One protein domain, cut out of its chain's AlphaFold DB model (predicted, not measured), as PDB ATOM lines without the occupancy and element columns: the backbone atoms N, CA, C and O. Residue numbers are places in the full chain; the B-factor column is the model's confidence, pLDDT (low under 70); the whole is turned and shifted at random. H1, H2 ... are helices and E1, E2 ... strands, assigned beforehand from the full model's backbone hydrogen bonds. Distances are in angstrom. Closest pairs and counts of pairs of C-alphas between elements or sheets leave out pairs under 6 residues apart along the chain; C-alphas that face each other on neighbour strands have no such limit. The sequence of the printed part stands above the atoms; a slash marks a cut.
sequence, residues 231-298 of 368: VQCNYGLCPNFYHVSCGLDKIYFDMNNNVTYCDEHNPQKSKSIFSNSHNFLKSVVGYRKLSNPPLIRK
ATOM      1  N   VAL A 231      21.091  29.342   1.342       94.50
ATOM      2  CA  VAL A 231      21.432  28.654   2.583       94.50
ATOM      3  C   VAL A 231      21.457  29.680   3.710       94.50
ATOM      4  O   VAL A 231      21.814  30.843   3.498       94.50
ATOM      5  N   GLN A 232      21.033  29.261   4.897       94.69
ATOM      6  CA  GLN A 232      21.070  30.090   6.096       94.69
ATOM      7  C   GLN A 232      22.388  29.865   6.837       94.69
ATOM      8  O   GLN A 232      22.893  28.742   6.895       94.69
ATOM      9  N   CYS A 233      22.923  30.915   7.455       96.12
ATOM     10  CA  CYS A 233      24.030  30.769   8.397       96.12
ATOM     11  C   CYS A 233      23.663  29.773   9.507       96.12
ATOM     12  O   CYS A 233      22.673  29.960  10.211       96.12
ATOM     13  N   ASN A 234      24.492  28.749   9.717       95.12
ATOM     14  CA  ASN A 234      24.216  27.694  10.696       95.12
ATOM     15  C   ASN A 234      24.447  28.119  12.158       95.12
ATOM     16  O   ASN A 234      24.381  27.276  13.053       95.12
ATOM     17  N   TYR A 235      24.763  29.392  12.420       95.25
ATOM     18  CA  TYR A 235      24.951  29.895  13.777       95.25
ATOM     19  C   TYR A 235      23.610  30.279  14.412       95.25
ATOM     20  O   TYR A 235      22.984  31.263  14.011       95.25
ATOM     21  N   GLY A 236      23.200  29.542  15.447       92.00
ATOM     22  CA  GLY A 236      22.031  29.841  16.273       92.00
ATOM     23  C   GLY A 236      20.766  30.074  15.445       92.00
ATOM     24  O   GLY A 236      20.299  29.174  14.756       92.00
ATOM     25  N   LEU A 237      20.223  31.291  15.534       92.00
ATOM     26  CA  LEU A 237      19.072  31.768  14.754       92.00
ATOM     27  C   LEU A 237      19.456  32.951  13.847       92.00
ATOM     28  O   LEU A 237      18.651  33.852  13.623       92.00
ATOM     29  N   CYS A 238      20.709  32.999  13.383       95.56
ATOM     30  CA  CYS A 238      21.195  34.068  12.514       95.56
ATOM     31  C   CYS A 238      20.276  34.221  11.282       95.56
ATOM     32  O   CYS A 238      20.080  33.247  10.556       95.56
ATOM     33  N   PRO A 239      19.725  35.418  11.003       94.00
ATOM     34  CA  PRO A 239      18.749  35.612   9.930       94.00
ATOM     35  C   PRO A 239      19.390  35.740   8.538       94.00
ATOM     36  O   PRO A 239      18.690  36.010   7.569       94.00
ATOM     37  N   ASN A 240      20.714  35.599   8.426       96.12
ATOM     38  CA  ASN A 240      21.428  35.808   7.171       96.12
ATOM     39  C   ASN A 240      21.238  34.619   6.222       96.12
ATOM     40  O   ASN A 240      21.683  33.507   6.523       96.12
ATOM     41  N   PHE A 241      20.652  34.896   5.056       96.00
ATOM     42  CA  PHE A 241      20.525  33.979   3.926       96.00
ATOM     43  C   PHE A 241      21.397  34.443   2.763       96.00
ATOM     44  O   PHE A 241      21.536  35.639   2.509       96.00
ATOM     45  N   TYR A 242      21.974  33.505   2.025       96.88
ATOM     46  CA  TYR A 242      22.782  33.815   0.849       96.88
ATOM     47  C   TYR A 242      22.756  32.664  -0.152       96.88
ATOM     48  O   TYR A 242      22.669  31.495   0.228       96.88
ATOM     49  N   HIS A 243      22.850  32.980  -1.444       97.00
ATOM     50  CA  HIS A 243      23.182  31.960  -2.436       97.00
ATOM     51  C   HIS A 243      24.563  31.400  -2.129       97.00
ATOM     52  O   HIS A 243      25.480  32.151  -1.783       97.00
ATOM     53  N   VAL A 244      24.726  30.093  -2.317       96.19
ATOM     54  CA  VAL A 244      26.028  29.440  -2.157       96.19
ATOM     55  C   VAL A 244      27.069  30.115  -3.050       96.19
ATOM     56  O   VAL A 244      28.112  30.529  -2.554       96.19
ATOM     57  N   SER A 245      26.741  30.314  -4.332       96.19
ATOM     58  CA  SER A 245      27.611  30.956  -5.325       96.19
ATOM     59  C   SER A 245      28.035  32.376  -4.929       96.19
ATOM     60  O   SER A 245      29.224  32.682  -4.966       96.19
ATOM     61  N   CYS A 246      27.104  33.217  -4.463       97.06
ATOM     62  CA  CYS A 246      27.400  34.589  -4.036       97.06
ATOM     63  C   CYS A 246      28.286  34.667  -2.784       97.06
ATOM     64  O   CYS A 246      28.884  35.719  -2.536       97.06
ATOM     65  N   GLY A 247      28.315  33.597  -1.981       96.69
ATOM     66  CA  GLY A 247      29.089  33.502  -0.749       96.69
ATOM     67  C   GLY A 247      30.475  32.871  -0.905       96.69
ATOM     68  O   GLY A 247      31.273  33.024   0.020       96.69
ATOM     69  N   LEU A 248      30.787  32.192  -2.021       95.88
ATOM     70  CA  LEU A 248      31.996  31.354  -2.193       95.88
ATOM     71  C   LEU A 248      33.324  32.056  -1.847       95.88
ATOM     72  O   LEU A 248      34.268  31.408  -1.391       95.88
ATOM     73  N   ASP A 249      33.406  33.372  -2.030       95.81
ATOM     74  CA  ASP A 249      34.565  34.216  -1.727       95.81
ATOM     75  C   ASP A 249      34.407  35.082  -0.463       95.81
ATOM     76  O   ASP A 249      35.326  35.809  -0.084       95.81
ATOM     77  N   LYS A 250      33.264  35.005   0.224       96.06
ATOM     78  CA  LYS A 250      32.899  35.912   1.327       96.06
ATOM     79  C   LYS A 250      32.709  35.211   2.660       96.06
ATOM     80  O   LYS A 250      33.036  35.807   3.689       96.06
ATOM     81  N   ILE A 251      32.239  33.968   2.684       96.31
ATOM     82  CA  ILE A 251      31.825  33.290   3.924       96.31
ATOM     83  C   ILE A 251      32.665  32.049   4.239       96.31
ATOM     84  O   ILE A 251      33.587  31.700   3.506       96.31
ATOM     85  N   TYR A 252      32.377  31.420   5.376       96.00
ATOM     86  CA  TYR A 252      32.978  30.154   5.773       96.00
ATOM     87  C   TYR A 252      32.168  28.980   5.218       96.00
ATOM     88  O   TYR A 252      30.948  28.945   5.391       96.00
ATOM     89  N   PHE A 253      32.863  28.001   4.639       95.94
ATOM     90  CA  PHE A 253      32.302  26.738   4.169       95.94
ATOM     91  C   PHE A 253      33.111  25.569   4.730       95.94
ATOM     92  O   PHE A 253      34.334  25.532   4.571       95.94
ATOM     93  N   ASP A 254      32.424  24.606   5.337       94.06
ATOM     94  CA  ASP A 254      32.994  23.326   5.755       94.06
ATOM     95  C   ASP A 254      32.358  22.194   4.945       94.06
ATOM     96  O   ASP A 254      31.175  21.881   5.109       94.06
ATOM     97  N   MET A 255      33.169  21.602   4.071       92.25
ATOM     98  CA  MET A 255      32.785  20.552   3.125       92.25
ATOM     99  C   MET A 255      32.459  19.224   3.816       92.25
ATOM    100  O   MET A 255      31.651  18.461   3.311       92.25
ATOM    101  N   ASN A 256      33.079  18.919   4.962       91.50
ATOM    102  CA  ASN A 256      32.918  17.614   5.618       91.50
ATOM    103  C   ASN A 256      31.656  17.527   6.479       91.50
ATOM    104  O   ASN A 256      31.212  16.434   6.842       91.50
ATOM    105  N   ASN A 257      31.117  18.680   6.868       91.00
ATOM    106  CA  ASN A 257      29.924  18.780   7.704       91.00
ATOM    107  C   ASN A 257      28.753  19.463   6.982       91.00
ATOM    108  O   ASN A 257      27.690  19.601   7.585       91.00
ATOM    109  N   ASN A 258      28.943  19.895   5.728       92.12
ATOM    110  CA  ASN A 258      27.977  20.652   4.928       92.12
ATOM    111  C   ASN A 258      27.388  21.840   5.708       92.12
ATOM    112  O   ASN A 258      26.172  22.023   5.773       92.12
ATOM    113  N   VAL A 259      28.256  22.628   6.354       93.12
ATOM    114  CA  VAL A 259      27.849  23.824   7.109       93.12
ATOM    115  C   VAL A 259      28.474  25.087   6.547       93.12
ATOM    116  O   VAL A 259      29.608  25.092   6.060       93.12
ATOM    117  N   THR A 260      27.735  26.183   6.677       96.00
ATOM    118  CA  THR A 260      28.179  27.519   6.292       96.00
ATOM    119  C   THR A 260      27.961  28.508   7.431       96.00
ATOM    120  O   THR A 260      26.979  28.429   8.173       96.00
ATOM    121  N   TYR A 261      28.874  29.468   7.569       96.44
ATOM    122  CA  TYR A 261      28.729  30.566   8.525       96.44
ATOM    123  C   TYR A 261      29.032  31.897   7.844       96.44
ATOM    124  O   TYR A 261      30.063  32.034   7.181       96.44
ATOM    125  N   CYS A 262      28.157  32.889   8.035       96.69
ATOM    126  CA  CYS A 262      28.375  34.247   7.538       96.69
ATOM    127  C   CYS A 262      29.643  34.866   8.145       96.69
ATOM    128  O   CYS A 262      30.172  34.388   9.147       96.69
ATOM    129  N   ASP A 263      30.125  35.961   7.559       94.94
ATOM    130  CA  ASP A 263      31.424  36.526   7.934       94.94
ATOM    131  C   ASP A 263      31.503  36.978   9.411       94.94
ATOM    132  O   ASP A 263      32.548  36.826  10.045       94.94
ATOM    133  N   GLU A 264      30.398  37.453   9.994       94.00
ATOM    134  CA  GLU A 264      30.292  37.786  11.429       94.00
ATOM    135  C   GLU A 264      30.421  36.563  12.349       94.00
ATOM    136  O   GLU A 264      30.984  36.659  13.436       94.00
ATOM    137  N   HIS A 265      29.953  35.399  11.893       94.25
ATOM    138  CA  HIS A 265      29.968  34.146  12.648       94.25
ATOM    139  C   HIS A 265      31.078  33.195  12.186       94.25
ATOM    140  O   HIS A 265      31.064  32.014  12.535       94.25
ATOM    141  N   ASN A 266      32.057  33.686  11.420       93.56
ATOM    142  CA  ASN A 266      33.159  32.870  10.932       93.56
ATOM    143  C   ASN A 266      34.016  32.359  12.110       93.56
ATOM    144  O   ASN A 266      34.708  33.156  12.754       93.56
ATOM    145  N   PRO A 267      34.045  31.039  12.368       90.69
ATOM    146  CA  PRO A 267      34.753  30.490  13.518       90.69
ATOM    147  C   PRO A 267      36.271  30.718  13.454       90.69
ATOM    148  O   PRO A 267      36.909  30.835  14.499       90.69
ATOM    149  N   GLN A 268      36.861  30.866  12.261       89.06
ATOM    150  CA  GLN A 268      38.304  31.098  12.097       89.06
ATOM    151  C   GLN A 268      38.764  32.467  12.620       89.06
ATOM    152  O   GLN A 268      39.956  32.659  12.859       89.06
ATOM    153  N   LYS A 269      37.843  33.418  12.831       88.56
ATOM    154  CA  LYS A 269      38.176  34.744  13.377       88.56
ATOM    155  C   LYS A 269      38.517  34.713  14.868       88.56
ATOM    156  O   LYS A 269      39.092  35.676  15.370       88.56
ATOM    157  N   SER A 270      38.204  33.626  15.579       83.31
ATOM    158  CA  SER A 270      38.475  33.515  17.011       83.31
ATOM    159  C   SER A 270      39.164  32.208  17.390       83.31
ATOM    160  O   SER A 270      38.589  31.126  17.294       83.31
ATOM    161  N   LYS A 271      40.363  32.318  17.974       77.88
ATOM    162  CA  LYS A 271      41.105  31.181  18.556       77.88
ATOM    163  C   LYS A 271      40.386  30.533  19.753       77.88
ATOM    164  O   LYS A 271      40.691  29.397  20.136       77.88
ATOM    165  N   SER A 272      39.446  31.244  20.386       77.25
ATOM    166  CA  SER A 272      38.614  30.662  21.448       77.25
ATOM    167  C   SER A 272      37.547  29.718  20.893       77.25
ATOM    168  O   SER A 272      37.106  28.839  21.624       77.25
ATOM    169  N   ILE A 273      37.192  29.854  19.615       78.94
ATOM    170  CA  ILE A 273      36.141  29.084  18.941       78.94
ATOM    171  C   ILE A 273      36.764  28.009  18.047       78.94
ATOM    172  O   ILE A 273      36.363  26.849  18.098       78.94
ATOM    173  N   PHE A 274      37.792  28.367  17.278       79.38
ATOM    174  CA  PHE A 274      38.449  27.478  16.329       79.38
ATOM    175  C   PHE A 274      39.891  27.180  16.740       79.38
ATOM    176  O   PHE A 274      40.675  28.084  17.043       79.38
ATOM    177  N   SER A 275      40.242  25.894  16.767       77.19
ATOM    178  CA  SER A 275      41.600  25.442  17.067       77.19
ATOM    179  C   SER A 275      42.301  24.975  15.798       77.19
ATOM    180  O   SER A 275      42.041  23.868  15.330       77.19
ATOM    181  N   ASN A 276      43.253  25.768  15.295       68.62
ATOM    182  CA  ASN A 276      44.060  25.404  14.120       68.62
ATOM    183  C   ASN A 276      44.925  24.151  14.350       68.62
ATOM    184  O   ASN A 276      45.261  23.466  13.399       68.62
ATOM    185  N   SER A 277      45.292  23.836  15.599       64.69
ATOM    186  CA  SER A 277      46.154  22.682  15.909       64.69
ATOM    187  C   SER A 277      45.481  21.325  15.692       64.69
ATOM    188  O   SER A 277      46.166  20.328  15.503       64.69
ATOM    189  N   HIS A 278      44.148  21.283  15.742       61.12
ATOM    190  CA  HIS A 278      43.359  20.056  15.591       61.12
ATOM    191  C   HIS A 278      42.281  20.192  14.515       61.12
ATOM    192  O   HIS A 278      41.441  19.307  14.403       61.12
ATOM    193  N   ASN A 279      42.278  21.312  13.777       65.69
ATOM    194  CA  ASN A 279      41.243  21.686  12.816       65.69
ATOM    195  C   ASN A 279      39.840  21.359  13.332       65.69
ATOM    196  O   ASN A 279      39.101  20.641  12.678       65.69
ATOM    197  N   PHE A 280      39.484  21.831  14.533       71.38
ATOM    198  CA  PHE A 280      38.187  21.523  15.139       71.38
ATOM    199  C   PHE A 280      37.530  22.756  15.760       71.38
ATOM    200  O   PHE A 280      38.194  23.657  16.289       71.38
ATOM    201  N   LEU A 281      36.199  22.765  15.693       76.62
ATOM    202  CA  LEU A 281      35.343  23.764  16.313       76.62
ATOM    203  C   LEU A 281      35.057  23.378  17.765       76.62
ATOM    204  O   LEU A 281      34.440  22.344  18.026       76.62
ATOM    205  N   LYS A 282      35.489  24.209  18.718       76.38
ATOM    206  CA  LYS A 282      35.223  23.978  20.143       76.38
ATOM    207  C   LYS A 282      33.721  24.035  20.403       76.38
ATOM    208  O   LYS A 282      32.996  24.774  19.743       76.38
ATOM    209  N   SER A 283      33.261  23.261  21.386       77.19
ATOM    210  CA  SER A 283      31.860  23.283  21.815       77.19
ATOM    211  C   SER A 283      31.512  24.674  22.346       77.19
ATOM    212  O   SER A 283      31.903  25.039  23.456       77.19
ATOM    213  N   VAL A 284      30.823  25.463  21.525       81.62
ATOM    214  CA  VAL A 284      30.425  26.844  21.801       81.62
ATOM    215  C   VAL A 284      28.949  26.985  21.451       81.62
ATOM    216  O   VAL A 284      28.493  26.493  20.421       81.62
ATOM    217  N   VAL A 285      28.195  27.657  22.322       84.75
ATOM    218  CA  VAL A 285      26.760  27.902  22.131       84.75
ATOM    219  C   VAL A 285      26.510  28.595  20.786       84.75
ATOM    220  O   VAL A 285      27.202  29.547  20.428       84.75
ATOM    221  N   GLY A 286      25.514  28.105  20.047       86.88
ATOM    222  CA  GLY A 286      25.116  28.628  18.738       86.88
ATOM    223  C   GLY A 286      25.799  27.945  17.554       86.88
ATOM    224  O   GLY A 286      25.209  27.896  16.482       86.88
ATOM    225  N   TYR A 287      26.978  27.348  17.726       90.44
ATOM    226  CA  TYR A 287      27.608  26.571  16.660       90.44
ATOM    227  C   TYR A 287      27.046  25.150  16.586       90.44
ATOM    228  O   TYR A 287      26.810  24.500  17.610       90.44
ATOM    229  N   ARG A 288      26.865  24.637  15.363       86.75
ATOM    230  CA  ARG A 288      26.444  23.249  15.155       86.75
ATOM    231  C   ARG A 288      27.544  22.305  15.639       86.75
ATOM    232  O   ARG A 288      28.723  22.507  15.353       86.75
ATOM    233  N   LYS A 289      27.151  21.241  16.342       85.50
ATOM    234  CA  LYS A 289      28.069  20.152  16.682       85.50
ATOM    235  C   LYS A 289      28.486  19.439  15.394       85.50
ATOM    236  O   LYS A 289      27.627  18.945  14.668       85.50
ATOM    237  N   LEU A 290      29.789  19.410  15.131       87.88
ATOM    238  CA  LEU A 290      30.358  18.769  13.950       87.88
ATOM    239  C   LEU A 290      30.451  17.254  14.156       87.88
ATOM    240  O   LEU A 290      30.759  16.796  15.261       87.88
ATOM    241  N   SER A 291      30.184  16.500  13.095       88.31
ATOM    242  CA  SER A 291      30.317  15.038  13.073       88.31
ATOM    243  C   SER A 291      31.710  14.613  12.614       88.31
ATOM    244  O   SER A 291      32.234  13.615  13.097       88.31
ATOM    245  N   ASN A 292      32.315  15.402  11.723       89.56
ATOM    246  CA  ASN A 292      33.607  15.141  11.097       89.56
ATOM    247  C   ASN A 292      34.586  16.301  11.362       89.56
ATOM    248  O   ASN A 292      34.139  17.428  11.611       89.56
ATOM    249  N   PRO A 293      35.913  16.084  11.277       87.69
ATOM    250  CA  PRO A 293      36.881  17.176  11.280       87.69
ATOM    251  C   PRO A 293      36.589  18.177  10.143       87.69
ATOM    252  O   PRO A 293      36.421  17.733   9.002       87.69
ATOM    253  N   PRO A 294      36.511  19.494  10.427       89.81
ATOM    254  CA  PRO A 294      36.250  20.500   9.408       89.81
ATOM    255  C   PRO A 294      37.214  20.442   8.225       89.81
ATOM    256  O   PRO A 294      38.434  20.480   8.401       89.81
ATOM    257  N   LEU A 295      36.650  20.456   7.019       91.00
ATOM    258  CA  LEU A 295      37.385  20.590   5.766       91.00
ATOM    259  C   LEU A 295      37.008  21.922   5.120       91.00
ATOM    260  O   LEU A 295      35.979  22.056   4.459       91.00
ATOM    261  N   ILE A 296      37.828  22.937   5.383       93.12
ATOM    262  CA  ILE A 296      37.472  24.334   5.122       93.12
ATOM    263  C   ILE A 296      37.854  24.727   3.701       93.12
ATOM    264  O   ILE A 296      39.041  24.823   3.380       93.12
ATOM    265  N   ARG A 297      36.851  25.033   2.880       93.75
ATOM    266  CA  ARG A 297      37.061  25.596   1.543       93.75
ATOM    267  C   ARG A 297      37.670  26.999   1.672       93.75
ATOM    268  O   ARG A 297      37.145  27.846   2.401       93.75
ATOM    269  N   LYS A 298      38.760  27.275   0.955       94.38
ATOM    270  CA  LYS A 298      39.324  28.626   0.820       94.38
ATOM    271  C   LYS A 298      38.307  29.535   0.123       94.38
ATOM    272  O   LYS A 298      37.562  29.112  -0.760       94.38
TER     273      LYS A 298
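Overview. This is residues 231 to 298 of the 368 residues of the protein "Bromodomain-containing protein 1" of Nosema bombycis (strain CQ1 / CVCC 102059) (UniProt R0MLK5). What is the shape? The domain has little regular structure: long loops, residues 231 to 243 and 262 to 298, lie about a small hairpin, E1 and E2, near the middle, with the short helix H1 toward one end. What is named? The 68 printed residues hold H1, E1, E2, in that order, only 10 residues, class mixed; the sheet is antiparallel. How large is it? It is compact, radius of gyration of the C-alphas 11.1 A, spanning 30 by 23 by 21 A.

Arrangement. Where is H1? H1, residues 244 to 247, is apart from E2, residues 259 to 261. It is too short for an O i to N i+4 pair. How do strands pair? E1, residues 252 to 254, and E2 form an antiparallel hairpin at 166 degrees; N 252 and O 261, 3.0 A, are within hydrogen-bond range.

Along the chain. Where does H1 begin? C-alpha 244 is at (26.028, 29.440, -2.157). Where does E2 end? C-alpha 261 is at (28.729, 30.566, 8.525); E1 measures 6.8 A, E2 6.9 A.

Size, cuts and confidence. Is it cut? The printed part has no cut. Where is confidence low? Residues 276 to 279 are under 70.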